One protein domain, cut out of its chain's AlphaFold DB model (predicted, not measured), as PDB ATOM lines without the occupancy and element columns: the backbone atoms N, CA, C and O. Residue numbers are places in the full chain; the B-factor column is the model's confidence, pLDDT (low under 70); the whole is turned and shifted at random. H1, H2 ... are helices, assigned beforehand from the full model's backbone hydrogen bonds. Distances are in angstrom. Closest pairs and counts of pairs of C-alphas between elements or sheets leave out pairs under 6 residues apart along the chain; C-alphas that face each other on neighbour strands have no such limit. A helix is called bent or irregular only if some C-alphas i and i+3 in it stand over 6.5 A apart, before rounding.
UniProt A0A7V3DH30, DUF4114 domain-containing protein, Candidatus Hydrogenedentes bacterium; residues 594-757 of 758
ATOM      1  N   SER A 594     -22.095  45.126  17.205       88.38
ATOM      2  CA  SER A 594     -21.372  46.405  17.191       88.38
ATOM      3  C   SER A 594     -22.112  47.460  16.369       88.38
ATOM      4  O   SER A 594     -22.174  48.625  16.766       88.38
ATOM      5  N   GLY A 595     -22.701  47.055  15.240       87.88
ATOM      6  CA  GLY A 595     -23.538  47.918  14.410       87.88
ATOM      7  C   GLY A 595     -24.840  48.337  15.098       87.88
ATOM      8  O   GLY A 595     -25.238  49.501  14.990       87.88
ATOM      9  N   PHE A 596     -25.464  47.423  15.851       94.19
ATOM     10  CA  PHE A 596     -26.757  47.661  16.497       94.19
ATOM     11  C   PHE A 596     -26.681  48.490  17.787       94.19
ATOM     12  O   PHE A 596     -27.649  49.171  18.113       94.19
ATOM     13  N   HIS A 597     -25.551  48.491  18.506       91.31
ATOM     14  CA  HIS A 597     -25.442  49.140  19.823       91.31
ATOM     15  C   HIS A 597     -25.921  50.605  19.825       91.31
ATOM     16  O   HIS A 597     -26.772  50.975  20.625       91.31
ATOM     17  N   ARG A 598     -25.514  51.408  18.828       90.31
ATOM     18  CA  ARG A 598     -25.962  52.811  18.693       90.31
ATOM     19  C   ARG A 598     -27.465  52.969  18.439       90.31
ATOM     20  O   ARG A 598     -28.027  54.021  18.738       90.31
ATOM     21  N   ILE A 599     -28.093  51.976  17.809       93.62
ATOM     22  CA  ILE A 599     -29.539  51.963  17.555       93.62
ATOM     23  C   ILE A 599     -30.259  51.620  18.855       93.62
ATOM     24  O   ILE A 599     -31.191  52.332  19.214       93.62
ATOM     25  N   ALA A 600     -29.787  50.607  19.583       91.38
ATOM     26  CA  ALA A 600     -30.316  50.234  20.891       91.38
ATOM     27  C   ALA A 600     -30.219  51.381  21.912       91.38
ATOM     28  O   ALA A 600     -31.184  51.631  22.622       91.38
ATOM     29  N   ASP A 601     -29.117  52.140  21.925       91.56
ATOM     30  CA  ASP A 601     -28.962  53.301  22.817       91.56
ATOM     31  C   ASP A 601     -30.020  54.385  22.551       91.56
ATOM     32  O   ASP A 601     -30.514  55.034  23.471       91.56
ATOM     33  N   ARG A 602     -30.375  54.598  21.277       94.19
ATOM     34  CA  ARG A 602     -31.381  55.591  20.873       94.19
ATOM     35  C   ARG A 602     -32.811  55.063  21.002       94.19
ATOM     36  O   ARG A 602     -33.719  55.844  21.276       94.19
ATOM     37  N   TYR A 603     -33.008  53.767  20.792       93.06
ATOM     38  CA  TYR A 603     -34.305  53.098  20.776       93.06
ATOM     39  C   TYR A 603     -34.259  51.824  21.640       93.06
ATOM     40  O   TYR A 603     -34.268  50.713  21.102       93.06
ATOM     41  N   PRO A 604     -34.240  51.951  22.982       90.50
ATOM     42  CA  PRO A 604     -34.027  50.809  23.877       90.50
ATOM     43  C   PRO A 604     -35.071  49.697  23.731       90.50
ATOM     44  O   PRO A 604     -34.750  48.518  23.851       90.50
ATOM     45  N   HIS A 605     -36.311  50.060  23.391       87.12
ATOM     46  CA  HIS A 605     -37.407  49.114  23.165       87.12
ATOM     47  C   HIS A 605     -37.121  48.108  22.033       87.12
ATOM     48  O   HIS A 605     -37.662  47.006  22.047       87.12
ATOM     49  N   LEU A 606     -36.247  48.439  21.071       92.69
ATOM     50  CA  LEU A 606     -35.884  47.522  19.987       92.69
ATOM     51  C   LEU A 606     -35.036  46.346  20.478       92.69
ATOM     52  O   LEU A 606     -35.114  45.267  19.898       92.69
ATOM     53  N   ALA A 607     -34.256  46.513  21.551       88.75
ATOM     54  CA  ALA A 607     -33.434  45.432  22.101       88.75
ATOM     55  C   ALA A 607     -34.280  44.289  22.690       88.75
ATOM     56  O   ALA A 607     -33.833  43.148  22.723       88.75
ATOM     57  N   ALA A 608     -35.514  44.591  23.101       85.88
ATOM     58  CA  ALA A 608     -36.467  43.650  23.681       85.88
ATOM     59  C   ALA A 608     -37.255  42.827  22.639       85.88
ATOM     60  O   ALA A 608     -38.130  42.041  22.995       85.88
ATOM     61  N   ARG A 609     -36.999  43.018  21.342       90.19
ATOM     62  CA  ARG A 609     -37.750  42.371  20.258       90.19
ATOM     63  C   ARG A 609     -37.344  40.909  20.052       90.19
ATOM     64  O   ARG A 609     -36.161  40.576  20.110       90.19
ATOM     65  N   GLN A 610     -38.314  40.064  19.691       90.12
ATOM     66  CA  GLN A 610     -38.081  38.656  19.332       90.12
ATOM     67  C   GLN A 610     -37.126  38.518  18.136       90.12
ATOM     68  O   GLN A 610     -36.225  37.685  18.176       90.12
ATOM     69  N   GLU A 611     -37.243  39.378  17.116       94.06
ATOM     70  CA  GLU A 611     -36.325  39.391  15.968       94.06
ATOM     71  C   GLU A 611     -34.868  39.553  16.412       94.06
ATOM     72  O   GLU A 611     -33.978  38.848  15.937       94.06
ATOM     73  N   VAL A 612     -34.632  40.494  17.330       94.38
ATOM     74  CA  VAL A 612     -33.296  40.844  17.822       94.38
ATOM     75  C   VAL A 612     -32.744  39.726  18.690       94.38
ATOM     76  O   VAL A 612     -31.597  39.323  18.498       94.38
ATOM     77  N   HIS A 613     -33.558  39.199  19.605       92.44
ATOM     78  CA  HIS A 613     -33.182  38.085  20.467       92.44
ATOM     79  C   HIS A 613     -32.749  36.860  19.647       92.44
ATOM     80  O   HIS A 613     -31.621  36.386  19.787       92.44
ATOM     81  N   TRP A 614     -33.594  36.404  18.718       94.56
ATOM     82  CA  TRP A 614     -33.320  35.210  17.919       94.56
ATOM     83  C   TRP A 614     -32.128  35.375  16.979       94.56
ATOM     84  O   TRP A 614     -31.294  34.476  16.889       94.56
ATOM     85  N   LEU A 615     -31.993  36.517  16.297       96.81
ATOM     86  CA  LEU A 615     -30.853  36.734  15.403       96.81
ATOM     87  C   LEU A 615     -29.530  36.846  16.167       96.81
ATOM     88  O   LEU A 615     -28.517  36.310  15.710       96.81
ATOM     89  N   ARG A 616     -29.527  37.486  17.343       95.12
ATOM     90  CA  ARG A 616     -28.356  37.514  18.235       95.12
ATOM     91  C   ARG A 616     -27.995  36.118  18.710       95.12
ATOM     92  O   ARG A 616     -26.836  35.735  18.592       95.12
ATOM     93  N   LEU A 617     -28.976  35.361  19.201       95.44
ATOM     94  CA  LEU A 617     -28.776  33.996  19.669       95.44
ATOM     95  C   LEU A 617     -28.179  33.116  18.565       95.44
ATOM     96  O   LEU A 617     -27.153  32.477  18.781       95.44
ATOM     97  N   LEU A 618     -28.760  33.136  17.363       97.00
ATOM     98  CA  LEU A 618     -28.260  32.360  16.227       97.00
ATOM     99  C   LEU A 618     -26.838  32.777  15.819       97.00
ATOM    100  O   LEU A 618     -26.024  31.910  15.518       97.00
ATOM    101  N   GLU A 619     -26.490  34.067  15.863       96.75
ATOM    102  CA  GLU A 619     -25.118  34.528  15.590       96.75
ATOM    103  C   GLU A 619     -24.114  34.063  16.658       96.75
ATOM    104  O   GLU A 619     -22.974  33.703  16.350       96.75
ATOM    105  N   VAL A 620     -24.520  34.059  17.927       95.62
ATOM    106  CA  VAL A 620     -23.699  33.577  19.045       95.62
ATOM    107  C   VAL A 620     -23.459  32.069  18.927       95.62
ATOM    108  O   VAL A 620     -22.314  31.631  19.039       95.62
ATOM    109  N   LEU A 621     -24.497  31.294  18.597       95.38
ATOM    110  CA  LEU A 621     -24.388  29.856  18.331       95.38
ATOM    111  C   LEU A 621     -23.500  29.566  17.113       95.38
ATOM    112  O   LEU A 621     -22.604  28.732  17.193       95.38
ATOM    113  N   ARG A 622     -23.666  30.320  16.017       93.69
ATOM    114  CA  ARG A 622     -22.831  30.218  14.803       93.69
ATOM    115  C   ARG A 622     -21.343  30.449  15.082       93.69
ATOM    116  O   ARG A 622     -20.493  29.964  14.347       93.69
ATOM    117  N   THR A 623     -21.025  31.230  16.113       92.44
ATOM    118  CA  THR A 623     -19.648  31.586  16.494       92.44
ATOM    119  C   THR A 623     -19.100  30.753  17.658       92.44
ATOM    120  O   THR A 623     -18.003  31.044  18.129       92.44
ATOM    121  N   GLY A 624     -19.833  29.730  18.121       90.75
ATOM    122  CA  GLY A 624     -19.394  28.816  19.186       90.75
ATOM    123  C   GLY A 624     -19.261  29.468  20.567       90.75
ATOM    124  O   GLY A 624     -18.491  29.005  21.407       90.75
ATOM    125  N   ARG A 625     -19.963  30.581  20.814       92.06
ATOM    126  CA  ARG A 625     -19.896  31.338  22.077       92.06
ATOM    127  C   ARG A 625     -20.938  30.843  23.086       92.06
ATOM    128  O   ARG A 625     -21.834  31.581  23.494       92.06
ATOM    129  N   ASP A 626     -20.801  29.595  23.526       89.62
ATOM    130  CA  ASP A 626     -21.803  28.888  24.344       89.62
ATOM    131  C   ASP A 626     -22.148  29.591  25.673       89.62
ATOM    132  O   ASP A 626     -23.303  29.586  26.098       89.62
ATOM    133  N   ILE A 627     -21.184  30.261  26.316       89.38
ATOM    134  CA  ILE A 627     -21.420  31.021  27.562       89.38
ATOM    135  C   ILE A 627     -22.390  32.190  27.327       89.38
ATOM    136  O   ILE A 627     -23.298  32.421  28.126       89.38
ATOM    137  N   GLU A 628     -22.222  32.918  26.224       92.12
ATOM    138  CA  GLU A 628     -23.100  34.033  25.862       92.12
ATOM    139  C   GLU A 628     -24.471  33.520  25.405       92.12
ATOM    140  O   GLU A 628     -25.490  34.097  25.779       92.12
ATOM    141  N   ALA A 629     -24.516  32.390  24.687       92.69
ATOM    142  CA  ALA A 629     -25.775  31.751  24.306       92.69
ATOM    143  C   ALA A 629     -26.580  31.344  25.545       92.69
ATOM    144  O   ALA A 629     -27.777  31.621  25.621       92.69
ATOM    145  N   ARG A 630     -25.916  30.763  26.557       90.00
ATOM    146  CA  ARG A 630     -26.543  30.443  27.844       90.00
ATOM    147  C   ARG A 630     -27.134  31.692  28.491       90.00
ATOM    148  O   ARG A 630     -28.250  31.621  29.002       90.00
ATOM    149  N   TRP A 631     -26.399  32.806  28.498       86.25
ATOM    150  CA  TRP A 631     -26.875  34.052  29.099       86.25
ATOM    151  C   TRP A 631     -28.142  34.569  28.404       86.25
ATOM    152  O   TRP A 631     -29.134  34.830  29.086       86.25
ATOM    153  N   LEU A 632     -28.141  34.620  27.066       87.94
ATOM    154  CA  LEU A 632     -29.302  35.046  26.273       87.94
ATOM    155  C   LEU A 632     -30.530  34.167  26.550       87.94
ATOM    156  O   LEU A 632     -31.610  34.688  26.809       87.94
ATOM    157  N   LEU A 633     -30.345  32.846  26.574       86.69
ATOM    158  CA  LEU A 633     -31.414  31.866  26.795       86.69
ATOM    159  C   LEU A 633     -31.939  31.815  28.242       86.69
ATOM    160  O   LEU A 633     -33.053  31.357  28.473       86.69
ATOM    161  N   SER A 634     -31.139  32.235  29.229       76.50
ATOM    162  CA  SER A 634     -31.498  32.110  30.652       76.50
ATOM    163  C   SER A 634     -32.057  33.399  31.258       76.50
ATOM    164  O   SER A 634     -32.888  33.325  32.157       76.50
ATOM    165  N   PHE A 635     -31.586  34.570  30.813       64.19
ATOM    166  CA  PHE A 635     -31.826  35.839  31.516       64.19
ATOM    167  C   PHE A 635     -32.537  36.903  30.674       64.19
ATOM    168  O   PHE A 635     -33.143  37.806  31.235       64.19
ATOM    169  N   GLU A 636     -32.533  36.803  29.343       64.19
ATOM    170  CA  GLU A 636     -33.209  37.788  28.479       64.19
ATOM    171  C   GLU A 636     -34.720  37.498  28.304       64.19
ATOM    172  O   GLU A 636     -35.392  38.168  27.521       64.19
ATOM    173  N   ARG A 637     -35.260  36.503  29.032       59.84
ATOM    174  CA  ARG A 637     -36.621  35.954  28.875       59.84
ATOM    175  C   ARG A 637     -37.728  36.735  29.595       59.84
ATOM    176  O   ARG A 637     -38.894  36.450  29.345       59.84
ATOM    177  N   GLU A 638     -37.408  37.665  30.501       50.81
ATOM    178  CA  GLU A 638     -38.401  38.262  31.415       50.81
ATOM    179  C   GLU A 638     -39.662  38.780  30.685       50.81
ATOM    180  O   GLU A 638     -39.636  39.798  29.994       50.81
ATOM    181  N   GLY A 639     -40.768  38.035  30.844       51.94
ATOM    182  CA  GLY A 639     -42.124  38.414  30.437       51.94
ATOM    183  C   GLY A 639     -42.492  38.298  28.950       51.94
ATOM    184  O   GLY A 639     -43.537  38.827  28.581       51.94
ATOM    185  N   ARG A 640     -41.688  37.656  28.081       64.69
ATOM    186  CA  ARG A 640     -41.984  37.570  26.630       64.69
ATOM    187  C   ARG A 640     -42.307  36.160  26.132       64.69
ATOM    188  O   ARG A 640     -41.553  35.225  26.384       64.69
ATOM    189  N   ASP A 641     -43.338  36.060  25.293       70.44
ATOM    190  CA  ASP A 641     -43.637  34.870  24.490       70.44
ATOM    191  C   ASP A 641     -42.549  34.617  23.441       70.44
ATOM    192  O   ASP A 641     -42.239  35.486  22.619       70.44
ATOM    193  N   SER A 642     -41.994  33.405  23.440       80.12
ATOM    194  CA  SER A 642     -41.065  32.937  22.411       80.12
ATOM    195  C   SER A 642     -41.800  32.513  21.142       80.12
ATOM    196  O   SER A 642     -42.792  31.785  21.204       80.12
ATOM    197  N   TRP A 643     -41.267  32.884  19.973       84.75
ATOM    198  CA  TRP A 643     -41.762  32.386  18.683       84.75
ATOM    199  C   TRP A 643     -41.593  30.876  18.493       84.75
ATOM    200  O   TRP A 643     -42.314  30.289  17.685       84.75
ATOM    201  N   ASN A 644     -40.655  30.245  19.203       86.44
ATOM    202  CA  ASN A 644     -40.530  28.792  19.232       86.44
ATOM    203  C   ASN A 644     -39.960  28.332  20.589       86.44
ATOM    204  O   ASN A 644     -38.749  28.122  20.715       86.44
ATOM    205  N   PRO A 645     -40.818  28.146  21.609       84.38
ATOM    206  CA  PRO A 645     -40.375  27.799  22.960       84.38
ATOM    207  C   PRO A 645     -39.701  26.423  23.023       84.38
ATOM    208  O   PRO A 645     -38.799  26.209  23.834       84.38
ATOM    209  N   HIS A 646     -40.106  25.486  22.158       86.25
ATOM    210  CA  HIS A 646     -39.522  24.147  22.099       86.25
ATOM    211  C   HIS A 646     -38.090  24.186  21.564       86.25
ATOM    212  O   HIS A 646     -37.216  23.517  22.114       86.25
ATOM    213  N   LEU A 647     -37.835  24.988  20.525       91.44
ATOM    214  CA  LEU A 647     -36.486  25.210  20.016       91.44
ATOM    215  C   LEU A 647     -35.620  25.923  21.053       91.44
ATOM    216  O   LEU A 647     -34.509  25.478  21.313       91.44
ATOM    217  N   GLU A 648     -36.120  27.000  21.657       89.75
ATOM    218  CA  GLU A 648     -35.375  27.780  22.650       89.75
ATOM    219  C   GLU A 648     -34.964  26.913  23.849       89.75
ATOM    220  O   GLU A 648     -33.790  26.869  24.225       89.75
ATOM    221  N   THR A 649     -35.910  26.121  24.367       87.69
ATOM    222  CA  THR A 649     -35.653  25.139  25.429       87.69
ATOM    223  C   THR A 649     -34.598  24.127  24.994       87.69
ATOM    224  O   THR A 649     -33.615  23.924  25.705       87.69
ATOM    225  N   ALA A 650     -34.744  23.520  23.813       91.94
ATOM    226  CA  ALA A 650     -33.782  22.540  23.316       91.94
ATOM    227  C   ALA A 650     -32.373  23.133  23.146       91.94
ATOM    228  O   ALA A 650     -31.394  22.492  23.525       91.94
ATOM    229  N   LEU A 651     -32.254  24.361  22.632       94.12
ATOM    230  CA  LEU A 651     -30.975  25.061  22.503       94.12
ATOM    231  C   LEU A 651     -30.328  25.295  23.869       94.12
ATOM    232  O   LEU A 651     -29.131  25.055  24.018       94.12
ATOM    233  N   LEU A 652     -31.112  25.681  24.879       90.94
ATOM    234  CA  LEU A 652     -30.614  25.835  26.243       90.94
ATOM    235  C   LEU A 652     -30.106  24.501  26.801       90.94
ATOM    236  O   LEU A 652     -28.993  24.457  27.324       90.94
ATOM    237  N   ARG A 653     -30.854  23.402  26.621       90.31
ATOM    238  CA  ARG A 653     -30.411  22.047  27.006       90.31
ATOM    239  C   ARG A 653     -29.077  21.680  26.347       90.31
ATOM    240  O   ARG A 653     -28.154  21.244  27.032       90.31
ATOM    241  N   ILE A 654     -28.960  21.892  25.035       93.69
ATOM    242  CA  ILE A 654     -27.748  21.587  24.260       93.69
ATOM    243  C   ILE A 654     -26.551  22.400  24.771       93.69
ATOM    244  O   ILE A 654     -25.488  21.836  25.032       93.69
ATOM    245  N   VAL A 655     -26.719  23.716  24.935       93.50
ATOM    246  CA  VAL A 655     -25.665  24.620  25.421       93.50
ATOM    247  C   VAL A 655     -25.214  24.230  26.828       93.50
ATOM    248  O   VAL A 655     -24.020  24.197  27.112       93.50
ATOM    249  N   LEU A 656     -26.146  23.883  27.715       90.06
ATOM    250  CA  LEU A 656     -25.807  23.430  29.060       90.06
ATOM    251  C   LEU A 656     -25.015  22.140  29.050       90.06
ATOM    252  O   LEU A 656     -23.992  22.070  29.724       90.06
ATOM    253  N   TYR A 657     -25.434  21.166  28.246       91.88
ATOM    254  CA  TYR A 657     -24.709  19.912  28.138       91.88
ATOM    255  C   TYR A 657     -23.275  20.139  27.661       91.88
ATOM    256  O   TYR A 657     -22.343  19.566  28.221       91.88
ATOM    257  N   ARG A 658     -23.071  21.020  26.676       91.25
ATOM    258  CA  ARG A 658     -21.729  21.381  26.196       91.25
ATOM    259  C   ARG A 658     -20.876  22.075  27.264       91.25
ATOM    260  O   ARG A 658     -19.674  21.835  27.316       91.25
ATOM    261  N   LEU A 659     -21.482  22.878  28.138       90.50
ATOM    262  CA  LEU A 659     -20.772  23.601  29.199       90.50
ATOM    263  C   LEU A 659     -20.520  22.769  30.467       90.50
ATOM    264  O   LEU A 659     -19.535  23.013  31.160       90.50
ATOM    265  N   THR A 660     -21.415  21.842  30.819       88.69
ATOM    266  CA  THR A 660     -21.422  21.184  32.142       88.69
ATOM    267  C   THR A 660     -21.466  19.658  32.090       88.69
ATOM    268  O   THR A 660     -21.283  19.018  33.121       88.69
ATOM    269  N   GLY A 661     -21.731  19.064  30.925       88.44
ATOM    270  CA  GLY A 661     -21.992  17.631  30.777       88.44
ATOM    271  C   GLY A 661     -23.399  17.196  31.203       88.44
ATOM    272  O   GLY A 661     -23.671  16.002  31.231       88.44
ATOM    273  N   SER A 662     -24.299  18.132  31.527       86.25
ATOM    274  CA  SER A 662     -25.681  17.853  31.933       86.25
ATOM    275  C   SER A 662     -26.677  18.713  31.154       86.25
ATOM    276  O   SER A 662     -26.443  19.900  30.933       86.25
ATOM    277  N   LEU A 663     -27.832  18.140  30.796       85.69
ATOM    278  CA  LEU A 663     -28.952  18.878  30.191       85.69
ATOM    279  C   LEU A 663     -29.648  19.836  31.190       85.69
ATOM    280  O   LEU A 663     -30.491  20.643  30.792       85.69
ATOM    281  N   GLY A 664     -29.278  19.788  32.476       75.62
ATOM    282  CA  GLY A 664     -29.807  20.633  33.548       75.62
ATOM    283  C   GLY A 664     -31.169  20.158  34.087       75.62
ATOM    284  O   GLY A 664     -31.949  19.586  33.335       75.62
ATOM    285  N   PRO A 665     -31.502  20.403  35.369       64.44
ATOM    286  CA  PRO A 665     -32.735  19.895  35.984       64.44
ATOM    287  C   PRO A 665     -33.904  20.898  36.011       64.44
ATOM    288  O   PRO A 665     -34.935  20.599  36.603       64.44
ATOM    289  N   PHE A 666     -33.761  22.106  35.453       67.00
ATOM    290  CA  PHE A 666     -34.819  23.119  35.567       67.00
ATOM    291  C   PHE A 666     -36.016  22.779  34.677       67.00
ATOM    292  O   PHE A 666     -35.861  22.353  33.529       67.00
ATOM    293  N   GLU A 667     -37.210  23.014  35.209       57.22
ATOM    294  CA  GLU A 667     -38.424  23.108  34.414       57.22
ATOM    295  C   GLU A 667     -38.480  24.505  33.804       57.22
ATOM    296  O   GLU A 667     -38.455  25.524  34.494       57.22
ATOM    297  N   VAL A 668     -38.521  24.560  32.478       56.03
ATOM    298  CA  VAL A 668     -38.923  25.779  31.788       56.03
ATOM    299  C   VAL A 668     -40.426  25.884  32.023       56.03
ATOM    300  O   VAL A 668     -41.176  25.123  31.417       56.03
ATOM    301  N   GLU A 669     -40.859  26.769  32.930       51.22
ATOM    302  CA  GLU A 669     -42.283  27.089  33.096       51.22
ATOM    303  C   GLU A 669     -42.889  27.340  31.712       51.22
ATOM    304  O   GLU A 669     -42.524  28.301  31.029       51.22
ATOM    305  N   SER A 670     -43.784  26.449  31.278       48.25
ATOM    306  CA  SER A 670     -44.585  26.660  30.080       48.25
ATOM    307  C   SER A 670     -45.712  27.621  30.444       48.25
ATOM    308  O   SER A 670     -46.871  27.224  30.562       48.25
ATOM    309  N   ALA A 671     -45.375  28.887  30.684       45.56
ATOM    310  CA  ALA A 671     -46.387  29.929  30.596       45.56
ATOM    311  C   ALA A 671     -47.050  29.823  29.212       45.56
ATOM    312  O   ALA A 671     -46.390  29.424  28.247       45.56
ATOM    313  N   GLU A 672     -48.357  30.083  29.151       50.09
ATOM    314  CA  GLU A 672     -49.230  29.934  27.981       50.09
ATOM    315  C   GLU A 672     -48.547  30.372  26.674       50.09
ATOM    316  O   GLU A 672     -48.568  31.541  26.313       50.09
ATOM    317  N   SER A 673     -47.925  29.440  25.944       57.62
ATOM    318  CA  SER A 673     -47.246  29.802  24.703       57.62
ATOM    319  C   SER A 673     -48.263  29.989  23.583       57.62
ATOM    320  O   SER A 673     -49.101  29.121  23.324       57.62
ATOM    321  N   SER A 674     -48.125  31.098  22.859       59.28
ATOM    322  CA  SER A 674     -48.825  31.363  21.599       59.28
ATOM    323  C   SER A 674     -48.387  30.451  20.438       59.28
ATOM    324  O   SER A 674     -49.038  30.432  19.390       59.28
ATOM    325  N   PHE A 675     -47.318  29.659  20.602       66.81
ATOM    326  CA  PHE A 675     -46.902  28.639  19.639       66.81
ATOM    327  C   PHE A 675     -47.767  27.375  19.776       66.81
ATOM    328  O   PHE A 675     -47.841  26.774  20.845       66.81
ATOM    329  N   ARG A 676     -48.412  26.947  18.681       66.12
ATOM    330  CA  ARG A 676     -49.347  25.800  18.665       66.12
ATOM    331  C   ARG A 676     -48.785  24.537  17.990       66.12
ATOM    332  O   ARG A 676     -49.485  23.531  17.889       66.12
ATOM    333  N   GLY A 677     -47.537  24.562  17.516       67.50
ATOM    334  CA  GLY A 677     -46.902  23.403  16.880       67.50
ATOM    335  C   GLY A 677     -46.505  22.322  17.890       67.50
ATOM    336  O   GLY A 677     -45.950  22.627  18.942       67.50
ATOM    337  N   GLN A 678     -46.734  21.048  17.560       75.00
ATOM    338  CA  GLN A 678     -46.199  19.947  18.366       75.00
ATOM    339  C   GLN A 678     -44.665  19.906  18.265       75.00
ATOM    340  O   GLN A 678     -44.124  20.104  17.169       75.00
ATOM    341  N   PRO A 679     -43.943  19.629  19.368       82.44
ATOM    342  CA  PRO A 679     -42.496  19.517  19.318       82.44
ATOM    343  C   PRO A 679     -42.105  18.342  18.425       82.44
ATOM    344  O   PRO A 679     -42.616  17.229  18.563       82.44
ATOM    345  N   HIS A 680     -41.154  18.575  17.523       92.19
ATOM    346  CA  HIS A 680     -40.562  17.500  16.739       92.19
ATOM    347  C   HIS A 680     -39.986  16.419  17.679       92.19
ATOM    348  O   HIS A 680     -39.383  16.784  18.697       92.19
ATOM    349  N   PRO A 681     -40.088  15.112  17.355       92.81
ATOM    350  CA  PRO A 681     -39.660  14.025  18.244       92.81
ATOM    351  C   PRO A 681     -38.238  14.175  18.794       92.81
ATOM    352  O   PRO A 681     -37.975  13.832  19.938       92.81
ATOM    353  N   PHE A 682     -37.326  14.750  18.006       93.44
ATOM    354  CA  PHE A 682     -35.965  15.073  18.450       93.44
ATOM    355  C   PHE A 682     -35.911  16.090  19.607       93.44
ATOM    356  O   PHE A 682     -35.168  15.888  20.563       93.44
ATOM    357  N   LEU A 683     -36.693  17.173  19.537       91.81
ATOM    358  CA  LEU A 683     -36.734  18.188  20.597       91.81
ATOM    359  C   LEU A 683     -37.400  17.618  21.855       91.81
ATOM    360  O   LEU A 683     -36.933  17.852  22.967       91.81
ATOM    361  N   ALA A 684     -38.451  16.811  21.670       88.81
ATOM    362  CA  ALA A 684     -39.112  16.096  22.758       88.81
ATOM    363  C   ALA A 684     -38.179  15.075  23.434       88.81
ATOM    364  O   ALA A 684     -38.218  14.925  24.652       88.81
ATOM    365  N   GLU A 685     -37.311  14.406  22.670       89.69
ATOM    366  CA  GLU A 685     -36.326  13.464  23.205       89.69
ATOM    367  C   GLU A 685     -35.289  14.157  24.095       89.69
ATOM    368  O   GLU A 685     -34.998  13.654  25.177       89.69
ATOM    369  N   LEU A 686     -34.775  15.328  23.699       89.44
ATOM    370  CA  LEU A 686     -33.872  16.120  24.549       89.44
ATOM    371  C   LEU A 686     -34.526  16.476  25.889       89.44
ATOM    372  O   LEU A 686     -33.890  16.377  26.938       89.44
ATOM    373  N   GLU A 687     -35.804  16.846  25.863       86.56
ATOM    374  CA  GLU A 687     -36.543  17.184  27.075       86.56
ATOM    375  C   GLU A 687     -36.857  15.943  27.928       86.56
ATOM    376  O   GLU A 687     -36.751  15.988  29.153       86.56
ATOM    377  N   ARG A 688     -37.165  14.802  27.299       86.94
ATOM    378  CA  ARG A 688     -37.356  13.519  27.989       86.94
ATOM    379  C   ARG A 688     -36.084  13.075  28.707       86.94
ATOM    380  O   ARG A 688     -36.168  12.640  29.851       86.94
ATOM    381  N   GLN A 689     -34.927  13.200  28.056       88.62
ATOM    382  CA  GLN A 689     -33.629  12.859  28.642       88.62
ATOM    383  C   GLN A 689     -33.266  13.794  29.799       88.62
ATOM    384  O   GLN A 689     -32.800  13.330  30.831       88.62
ATOM    385  N   ALA A 690     -33.559  15.094  29.687       85.81
ATOM    386  CA  ALA A 690     -33.329  16.044  30.775       85.81
ATOM    387  C   ALA A 690     -34.161  15.745  32.037       85.81
ATOM    388  O   ALA A 690     -33.721  16.034  33.147       85.81
ATOM    389  N   ARG A 691     -35.360  15.169  31.869       82.56
ATOM    390  CA  ARG A 691     -36.260  14.755  32.964       82.56
ATOM    391  C   ARG A 691     -35.987  13.342  33.480       82.56
ATOM    392  O   ARG A 691     -36.535  12.950  34.509       82.56
ATOM    393  N   GLY A 692     -35.209  12.558  32.739       75.44
ATOM    394  CA  GLY A 692     -34.856  11.195  33.100       75.44
ATOM    395  C   GLY A 692     -33.944  11.147  34.323       75.44
ATOM    396  O   GLY A 692     -33.229  12.094  34.635       75.44
ATOM    397  N   SER A 693     -33.960  10.014  35.023       61.50
ATOM    398  CA  SER A 693     -33.040   9.752  36.139       61.50
ATOM    399  C   SER A 693     -31.656   9.281  35.677       61.50
ATOM    400  O   SER A 693     -30.758   9.157  36.505       61.50
ATOM    401  N   ASP A 694     -31.504   8.977  34.384       68.56
ATOM    402  CA  ASP A 694     -30.263   8.489  33.785       68.56
ATOM    403  C   ASP A 694     -29.375   9.678  33.374       68.56
ATOM    404  O   ASP A 694     -29.793  10.486  32.540       68.56
ATOM    405  N   PRO A 695     -28.179   9.837  33.969       65.88
ATOM    406  CA  PRO A 695     -27.273  10.927  33.622       65.88
ATOM    407  C   PRO A 695     -26.612  10.751  32.243       65.88
ATOM    408  O   PRO A 695     -26.107  11.737  31.698       65.88
ATOM    409  N   ASP A 696     -26.608   9.540  31.675       79.50
ATOM    410  CA  ASP A 696     -25.893   9.238  30.437       79.50
ATOM    411  C   ASP A 696     -26.806   9.312  29.205       79.50
ATOM    412  O   ASP A 696     -27.821   8.628  29.080       79.50
ATOM    413  N   LEU A 697     -26.413  10.134  28.226       86.62
ATOM    414  CA  LEU A 697     -27.139  10.225  26.959       86.62
ATOM    415  C   LEU A 697     -26.899   8.978  26.094       86.62
ATOM    416  O   LEU A 697     -25.754   8.530  25.971       86.62
ATOM    417  N   PRO A 698     -27.926   8.481  25.372       88.50
ATOM    418  CA  PRO A 698     -27.745   7.433  24.373       88.50
ATOM    419  C   PRO A 698     -26.628   7.787  23.384       88.50
ATOM    420  O   PRO A 698     -26.577   8.914  22.889       88.50
ATOM    421  N   ALA A 699     -25.764   6.823  23.044       87.56
ATOM    422  CA  ALA A 699     -24.555   7.074  22.248       87.56
ATOM    423  C   ALA A 699     -24.788   7.895  20.954       87.56
ATOM    424  O   ALA A 699     -24.037   8.845  20.733       87.56
ATOM    425  N   PRO A 700     -25.834   7.641  20.135       86.88
ATOM    426  CA  PRO A 700     -26.103   8.461  18.950       86.88
ATOM    427  C   PRO A 700     -26.426   9.927  19.282       86.88
ATOM    428  O   PRO A 700     -25.961  10.838  18.597       86.88
ATOM    429  N   LEU A 701     -27.192  10.161  20.352       88.56
ATOM    430  CA  LEU A 701     -27.545  11.503  20.813       88.56
ATOM    431  C   LEU A 701     -26.322  12.212  21.401       88.56
ATOM    432  O   LEU A 701     -26.088  13.375  21.091       88.56
ATOM    433  N   LEU A 702     -25.505  11.500  22.179       91.06
ATOM    434  CA  LEU A 702     -24.253  12.012  22.729       91.06
ATOM    435  C   LEU A 702     -23.290  12.480  21.629       91.06
ATOM    436  O   LEU A 702     -22.724  13.571  21.722       91.06
ATOM    437  N   THR A 703     -23.105  11.669  20.581       90.44
ATOM    438  CA  THR A 703     -22.267  12.039  19.434       90.44
ATOM    439  C   THR A 703     -22.814  13.276  18.728       90.44
ATOM    440  O   THR A 703     -22.046  14.179  18.401       90.44
ATOM    441  N   LEU A 704     -24.135  13.354  18.537       90.75
ATOM    442  CA  LEU A 704     -24.765  14.501  17.894       90.75
ATOM    443  C   LEU A 704     -24.627  15.776  18.733       90.75
ATOM    444  O   LEU A 704     -24.205  16.786  18.187       90.75
ATOM    445  N   VAL A 705     -24.908  15.736  20.039       91.25
ATOM    446  CA  VAL A 705     -24.825  16.901  20.947       91.25
ATOM    447  C   VAL A 705     -23.408  17.477  21.019       91.25
ATOM    448  O   VAL A 705     -23.224  18.690  21.143       91.25
ATOM    449  N   LYS A 706     -22.390  16.620  20.901       89.31
ATOM    450  CA  LYS A 706     -20.992  17.056  20.834       89.31
ATOM    451  C   LYS A 706     -20.617  17.647  19.471       89.31
ATOM    452  O   LYS A 706     -19.726  18.488  19.423       89.31
ATOM    453  N   SER A 707     -21.295  17.267  18.389       90.62
ATOM    454  CA  SER A 707     -21.009  17.766  17.036       90.62
ATOM    455  C   SER A 707     -21.462  19.212  16.821       90.62
ATOM    456  O   SER A 707     -22.460  19.643  17.393       90.62
ATOM    457  N   ASP A 708     -20.795  19.933  15.920       88.69
ATOM    458  CA  ASP A 708     -21.176  21.307  15.552       88.69
ATOM    459  C   ASP A 708     -22.476  21.376  14.734       88.69
ATOM    460  O   ASP A 708     -23.141  22.410  14.678       88.69
ATOM    461  N   PHE A 709     -22.921  20.237  14.192       93.50
ATOM    462  CA  PHE A 709     -24.193  20.111  13.484       93.50
ATOM    463  C   PHE A 709     -25.422  20.143  14.416       93.50
ATOM    464  O   PHE A 709     -26.547  20.274  13.935       93.50
ATOM    465  N   ILE A 710     -25.258  20.039  15.743       94.19
ATOM    466  CA  ILE A 710     -26.386  19.951  16.690       94.19
ATOM    467  C   ILE A 710     -27.349  21.140  16.598       94.19
ATOM    468  O   ILE A 710     -28.567  20.948  16.598       94.19
ATOM    469  N   TYR A 711     -26.828  22.362  16.474       95.69
ATOM    470  CA  TYR A 711     -27.661  23.563  16.389       95.69
ATOM    471  C   TYR A 711     -28.411  23.625  15.057       95.69
ATOM    472  O   TYR A 711     -29.585  24.001  15.028       95.69
ATOM    473  N   ALA A 712     -27.771  23.186  13.969       95.94
ATOM    474  CA  ALA A 712     -28.418  23.041  12.672       95.94
ATOM    475  C   ALA A 712     -29.530  21.978  12.725       95.94
ATOM    476  O   ALA A 712     -30.642  22.240  12.271       95.94
ATOM    477  N   ALA A 713     -29.286  20.824  13.351       96.00
ATOM    478  CA  ALA A 713     -30.294  19.783  13.553       96.00
ATOM    479  C   ALA A 713     -31.490  20.280  14.385       96.00
ATOM    480  O   ALA A 713     -32.637  20.023  14.018       96.00
ATOM    481  N   ALA A 714     -31.243  21.037  15.459       96.62
ATOM    482  CA  ALA A 714     -32.299  21.655  16.261       96.62
ATOM    483  C   ALA A 714     -33.135  22.650  15.433       96.62
ATOM    484  O   ALA A 714     -34.362  22.574  15.444       96.62
ATOM    485  N   CYS A 715     -32.489  23.516  14.643       96.56
ATOM    486  CA  CYS A 715     -33.185  24.443  13.746       96.56
ATOM    487  C   CYS A 715     -34.006  23.707  12.674       96.56
ATOM    488  O   CYS A 715     -35.145  24.083  12.416       96.56
ATOM    489  N   LEU A 716     -33.493  22.619  12.087       95.81
ATOM    490  CA  LEU A 716     -34.248  21.801  11.126       95.81
ATOM    491  C   LEU A 716     -35.487  21.170  11.764       95.81
ATOM    492  O   LEU A 716     -36.561  21.210  11.168       95.81
ATOM    493  N   ALA A 717     -35.357  20.638  12.982       94.31
ATOM    494  CA  ALA A 717     -36.478  20.086  13.744       94.31
ATOM    495  C   ALA A 717     -37.552  21.144  14.057       94.31
ATOM    496  O   ALA A 717     -38.733  20.820  14.141       94.31
ATOM    497  N   ALA A 718     -37.149  22.407  14.192       91.62
ATOM    498  CA  ALA A 718     -38.036  23.547  14.388       91.62
ATOM    499  C   ALA A 718     -38.621  24.128  13.085       91.62
ATOM    500  O   ALA A 718     -39.377  25.095  13.135       91.62
ATOM    501  N   GLY A 719     -38.276  23.567  11.921       92.12
ATOM    502  CA  GLY A 719     -38.712  24.078  10.621       92.12
ATOM    503  C   GLY A 719     -37.962  25.333  10.164       92.12
ATOM    504  O   GLY A 719     -38.497  26.103   9.371       92.12
ATOM    505  N   TRP A 720     -36.735  25.553  10.652       94.94
ATOM    506  CA  TRP A 720     -35.863  26.692  10.327       94.94
ATOM    507  C   TRP A 720     -34.649  26.258   9.478       94.94
ATOM    508  O   TRP A 720     -33.498  26.316   9.929       94.94
ATOM    509  N   PRO A 721     -34.872  25.766   8.244       94.19
ATOM    510  CA  PRO A 721     -33.810  25.203   7.412       94.19
ATOM    511  C   PRO A 721     -32.781  26.242   6.952       94.19
ATOM    512  O   PRO A 721     -31.597  25.931   6.842       94.19
ATOM    513  N   GLU A 722     -33.201  27.484   6.723       94.06
ATOM    514  CA  GLU A 722     -32.305  28.574   6.323       94.06
ATOM    515  C   GLU A 722     -31.339  28.976   7.445       94.06
ATOM    516  O   GLU A 722     -30.180  29.309   7.174       94.06
ATOM    517  N   ALA A 723     -31.783  28.903   8.702       96.00
ATOM    518  CA  ALA A 723     -30.903  29.060   9.848       96.00
ATOM    519  C   ALA A 723     -29.920  27.889   9.949       96.00
ATOM    520  O   ALA A 723     -28.730  28.105  10.157       96.00
ATOM    521  N   ALA A 724     -30.382  26.656   9.733       95.50
ATOM    522  CA  ALA A 724     -29.525  25.476   9.792       95.50
ATOM    523  C   ALA A 724     -28.369  25.524   8.779       95.50
ATOM    524  O   ALA A 724     -27.228  25.259   9.146       95.50
ATOM    525  N   VAL A 725     -28.642  25.924   7.532       93.12
ATOM    526  CA  VAL A 725     -27.604  26.083   6.497       93.12
ATOM    527  C   VAL A 725     -26.593  27.170   6.875       93.12
ATOM    528  O   VAL A 725     -25.399  26.977   6.688       93.12
ATOM    529  N   ARG A 726     -27.035  28.288   7.462       92.94
ATOM    530  CA  ARG A 726     -26.136  29.371   7.913       92.94
ATOM    531  C   ARG A 726     -25.333  29.021   9.167       92.94
ATOM    532  O   ARG A 726     -24.240  29.547   9.355       92.94
ATOM    533  N   LEU A 727     -25.871  28.162  10.032       94.50
ATOM    534  CA  LEU A 727     -25.155  27.635  11.195       94.50
ATOM    535  C   LEU A 727     -24.054  26.644  10.794       94.50
ATOM    536  O   LEU A 727     -23.088  26.500  11.535       94.50
ATOM    537  N   TYR A 728     -24.190  25.987   9.636       92.38
ATOM    538  CA  TYR A 728     -23.286  24.929   9.182       92.38
ATOM    539  C   TYR A 728     -23.003  25.019   7.661       92.38
ATOM    540  O   TYR A 728     -23.454  24.165   6.904       92.38
ATOM    541  N   PRO A 729     -22.312  26.067   7.168       83.56
ATOM    542  CA  PRO A 729     -22.269  26.400   5.735       83.56
ATOM    543  C   PRO A 729     -21.420  25.462   4.855       83.56
ATOM    544  O   PRO A 729     -21.802  25.192   3.712       83.56
ATOM    545  N   ASP A 730     -20.306  24.931   5.367       69.81
ATOM    546  CA  ASP A 730     -19.233  24.376   4.517       69.81
ATOM    547  C   ASP A 730     -19.056  22.853   4.602       69.81
ATOM    548  O   ASP A 730     -18.219  22.282   3.903       69.81
ATOM    549  N   GLU A 731     -19.878  22.166   5.390       77.25
ATOM    550  CA  GLU A 731     -19.679  20.753   5.708       77.25
ATOM    551  C   GLU A 731     -20.899  19.895   5.345       77.25
ATOM    552  O   GLU A 731     -22.053  20.338   5.378       77.25
ATOM    553  N   ASP A 732     -20.640  18.642   4.968       85.44
ATOM    554  CA  ASP A 732     -21.692  17.635   4.878       85.44
ATOM    555  C   ASP A 732     -22.124  17.220   6.291       85.44
ATOM    556  O   ASP A 732     -21.274  17.092   7.175       85.44
ATOM    557  N   PRO A 733     -23.423  16.956   6.526       89.38
ATOM    558  CA  PRO A 733     -23.882  16.477   7.822       89.38
ATOM    559  C   PRO A 733     -23.085  15.248   8.293       89.38
ATOM    560  O   PRO A 733     -22.883  14.318   7.499       89.38
ATOM    561  N   PRO A 734     -22.687  15.180   9.577       88.56
ATOM    562  CA  PRO A 734     -21.865  14.089  10.084       88.56
ATOM    563  C   PRO A 734     -22.585  12.745   9.945       88.56
ATOM    564  O   PRO A 734     -23.813  12.666  10.003       88.56
ATOM    565  N   ALA A 735     -21.828  11.649   9.822       85.19
ATOM    566  CA  ALA A 735     -22.403  10.306   9.677       85.19
ATOM    567  C   ALA A 735     -23.372   9.948  10.824       85.19
ATOM    568  O   ALA A 735     -24.402   9.320  10.581       85.19
ATOM    569  N   ALA A 736     -23.074  10.422  12.038       82.00
ATOM    570  CA  ALA A 736     -23.892  10.249  13.236       82.00
ATOM    571  C   ALA A 736     -25.195  11.072  13.246       82.00
ATOM    572  O   ALA A 736     -26.042  10.851  14.109       82.00
ATOM    573  N   ALA A 737     -25.380  12.017  12.316       89.50
ATOM    574  CA  ALA A 737     -26.630  12.758  12.216       89.50
ATOM    575  C   ALA A 737     -27.801  11.822  11.839       89.50
ATOM    576  O   ALA A 737     -27.622  10.884  11.057       89.50
ATOM    577  N   PRO A 738     -29.019  12.078  12.335       91.75
ATOM    578  CA  PRO A 738     -30.204  11.345  11.903       91.75
ATOM    579  C   PRO A 738     -30.514  11.575  10.417       91.75
ATOM    580  O   PRO A 738     -30.382  12.697   9.925       91.75
ATOM    581  N   GLU A 739     -31.008  10.554   9.709       93.06
ATOM    582  CA  GLU A 739     -31.317  10.663   8.270       93.06
ATOM    583  C   GLU A 739     -32.335  11.765   7.941       93.06
ATOM    584  O   GLU A 739     -32.184  12.455   6.932       93.06
ATOM    585  N   TRP A 740     -33.320  12.003   8.815       94.56
ATOM    586  CA  TRP A 740     -34.273  13.105   8.641       94.56
ATOM    587  C   TRP A 740     -33.560  14.467   8.582       94.56
ATOM    588  O   TRP A 740     -33.864  15.286   7.716       94.56
ATOM    589  N   ALA A 741     -32.557  14.683   9.439       94.31
ATOM    590  CA  ALA A 741     -31.809  15.934   9.502       94.31
ATOM    591  C   ALA A 741     -30.902  16.085   8.276       94.31
ATOM    592  O   ALA A 741     -30.872  17.149   7.661       94.31
ATOM    593  N   LYS A 742     -30.222  15.005   7.860       94.25
ATOM    594  CA  LYS A 742     -29.394  15.004   6.640       94.25
ATOM    595  C   LYS A 742     -30.222  15.342   5.402       94.25
ATOM    596  O   LYS A 742     -29.795  16.149   4.577       94.25
ATOM    597  N   SER A 743     -31.401  14.731   5.278       93.62
ATOM    598  CA  SER A 743     -32.309  14.949   4.151       93.62
ATOM    599  C   SER A 743     -32.774  16.403   4.077       93.62
ATOM    600  O   SER A 743     -32.602  17.049   3.042       93.62
ATOM    601  N   LEU A 744     -33.302  16.945   5.184       92.88
ATOM    602  CA  LEU A 744     -33.777  18.331   5.237       92.88
ATOM    603  C   LEU A 744     -32.643  19.334   4.986       92.88
ATOM    604  O   LEU A 744     -32.826  20.300   4.249       92.88
ATOM    605  N   PHE A 745     -31.454  19.079   5.534       94.25
ATOM    606  CA  PHE A 745     -30.288  19.934   5.328       94.25
ATOM    607  C   PHE A 745     -29.855  19.986   3.855       94.25
ATOM    608  O   PHE A 745     -29.677  21.066   3.291       94.25
ATOM    609  N   ARG A 746     -29.733  18.827   3.190       92.00
ATOM    610  CA  ARG A 746     -29.375  18.762   1.760       92.00
ATOM    611  C   ARG A 746     -30.427  19.435   0.879       92.00
ATOM    612  O   ARG A 746     -30.071  20.115  -0.087       92.00
ATOM    613  N   GLN A 747     -31.709  19.278   1.213       90.31
ATOM    614  CA  GLN A 747     -32.799  19.961   0.519       90.31
ATOM    615  C   GLN A 747     -32.672  21.484   0.649       90.31
ATOM    616  O   GLN A 747     -32.692  22.181  -0.367       90.31
ATOM    617  N   ALA A 748     -32.472  21.986   1.871       89.12
ATOM    618  CA  ALA A 748     -32.283  23.406   2.150       89.12
ATOM    619  C   ALA A 748     -31.071  23.978   1.401       89.12
ATOM    620  O   ALA A 748     -31.176  24.988   0.709       89.12
ATOM    621  N   ARG A 749     -29.935  23.274   1.432       87.31
ATOM    622  CA  ARG A 749     -28.710  23.675   0.726       87.31
ATOM    623  C   ARG A 749     -28.890  23.697  -0.796       87.31
ATOM    624  O   ARG A 749     -28.401  24.605  -1.464       87.31
ATOM    625  N   THR A 750     -29.637  22.742  -1.354       85.25
ATOM    626  CA  THR A 750     -29.965  22.722  -2.791       85.25
ATOM    627  C   THR A 750     -30.843  23.914  -3.178       85.25
ATOM    628  O   THR A 750     -30.628  24.526  -4.224       85.25
ATOM    629  N   GLN A 751     -31.823  24.264  -2.343       77.38
ATOM    630  CA  GLN A 751     -32.665  25.444  -2.552       77.38
ATOM    631  C   GLN A 751     -31.857  26.745  -2.430       77.38
ATOM    632  O   GLN A 751     -31.994  27.622  -3.284       77.38
ATOM    633  N   ALA A 752     -30.941  26.833  -1.460       69.12
ATOM    634  CA  ALA A 752     -30.025  27.961  -1.309       69.12
ATOM    635  C   ALA A 752     -29.105  28.138  -2.532       69.12
ATOM    636  O   ALA A 752     -28.934  29.260  -3.011       69.12
ATOM    637  N   GLY A 753     -28.571  27.041  -3.084       61.75
ATOM    638  CA  GLY A 753     -27.720  27.064  -4.279       61.75
ATOM    639  C   GLY A 753     -28.452  27.479  -5.560       61.75
ATOM    640  O   GLY A 753     -27.885  28.197  -6.377       61.75
ATOM    641  N   LYS A 754     -29.724  27.084  -5.722       59.78
ATOM    642  CA  LYS A 754     -30.563  27.488  -6.869       59.78
ATOM    643  C   LYS A 754     -30.983  28.959  -6.817       59.78
ATOM    644  O   LYS A 754     -31.099  29.581  -7.862       59.78
ATOM    645  N   ALA A 755     -31.187  29.513  -5.624       50.81
ATOM    646  CA  ALA A 755     -31.561  30.918  -5.440       50.81
ATOM    647  C   ALA A 755     -30.393  31.909  -5.635       50.81
ATOM    648  O   ALA A 755     -30.635  33.099  -5.781       50.81
ATOM    649  N   ASN A 756     -29.142  31.429  -5.639       41.91
ATOM    650  CA  ASN A 756     -27.940  32.226  -5.917       41.91
ATOM    651  C   ASN A 756     -27.538  32.222  -7.412       41.91
ATOM    652  O   ASN A 756     -26.473  32.738  -7.752       41.91
ATOM    653  N   GLN A 757     -28.342  31.623  -8.298       28.16
ATOM    654  CA  GLN A 757     -28.150  31.725  -9.748       28.16
ATOM    655  C   GLN A 757     -29.060  32.839 -10.302       28.16
ATOM    656  O   GLN A 757     -30.235  32.861  -9.933       28.16
TER     657      GLN A 757
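AT A GLANCE: This is residues 594 to 757 of the 758 residues of the protein "DUF4114 domain-containing protein" of Candidatus Hydrogenedentes bacterium (UniProt A0A7V3DH30). The longest helix, H10, crosses the hairpin of H8 and H9 at one end of a helical body whose core is H5 and H8, side by side and running opposite ways. The hairpin of H3 and H4 lies on one side of this core and H6 and H7 on the other, while H1 and H2 make a small arm far from the centre. The printed part has 164 residues, with ten named helices, H1 to H10 in order, and no named strand: the class is all helix. It is compact, with a radius of gyration of the C-alphas of 16.3 A, and spans 49 by 48 by 30 A.

IN THESE COORDINATES: H10, residues 739 to 755, measures 24.5 A from C-alpha 739 at (-31.317, 10.663, 8.270) to C-alpha 755 at (-31.561, 30.918, -5.440). H8 is residues 710 to 717 and H9 residues 721 to 727. H5, residues 645 to 660, is 22.1 A long. H3, residues 610 to 622, is 18.0 A long, and H4 is residues 626 to 635. H6 is residues 681 to 691, 15.1 A long, and H7 residues 699 to 706. H1, residues 594 to 602, begins at C-alpha 594 at (-21.372, 46.405, 17.191) and is irregular, but only just: C-alphas 595 and 598 are 6.9 A apart. H2 is residues 604 to 608.

HOW THE PARTS SIT: Helix packing is mostly crossed. The hubs H5 and H8 touch four helices each. They touch each other at a shallow tilt of 15 degrees, opposite ways, H5 with residues 647 to 654 alone; the closest C-alphas, of Leu 647 and Ala 714, are 6.7 A apart. H8 and H9 form a helical hairpin at 9 degrees, with the C-alphas of Ala 712 and Ala 724 closest at 3.9 A. H10 touches H9 about perpendicular, at 89 degrees, Pro 721 and Ala 748 having the closest C-alphas at 5.8 A. H4 touches H5 at a steep tilt of 47 degrees, closest at the C-alphas of Asp 626 and Val 655, 5.9 A. H3 and H4 form the other helical hairpin. H6 touches H5 at a steep tilt of 53 degrees, C-alphas of Ala 650 and Leu 683 closest at 5.9 A; H7 touches H5 about perpendicular, at 88 degrees, with the C-alphas of Ile 654 and Val 705 closest at 6.4 A. H6 and H7 are apart. H1 and H2 are close but not clearly touching, with the C-alphas of Ala 600 and Ala 607 closest at 5.9 A. Every O i to N i+4 pair is within hydrogen-bond range in H3 to H10; in H1 it is 2 of 5, with 3 of 6 O i to N i+3 pairs, and in H2 0 of 1, with 2 of 2.

THE WHOLE: The two C-alphas farthest apart, of Ser 693 and Gln 757, are 51.1 A apart. The printed part has no cut. The links H5 to H6 and H9 to H10 are long. Mean pLDDT of the printed part is 84.4; residues 635 to 640, 665 to 677, 693 to 695, 730 and 752 to 757 are under 70.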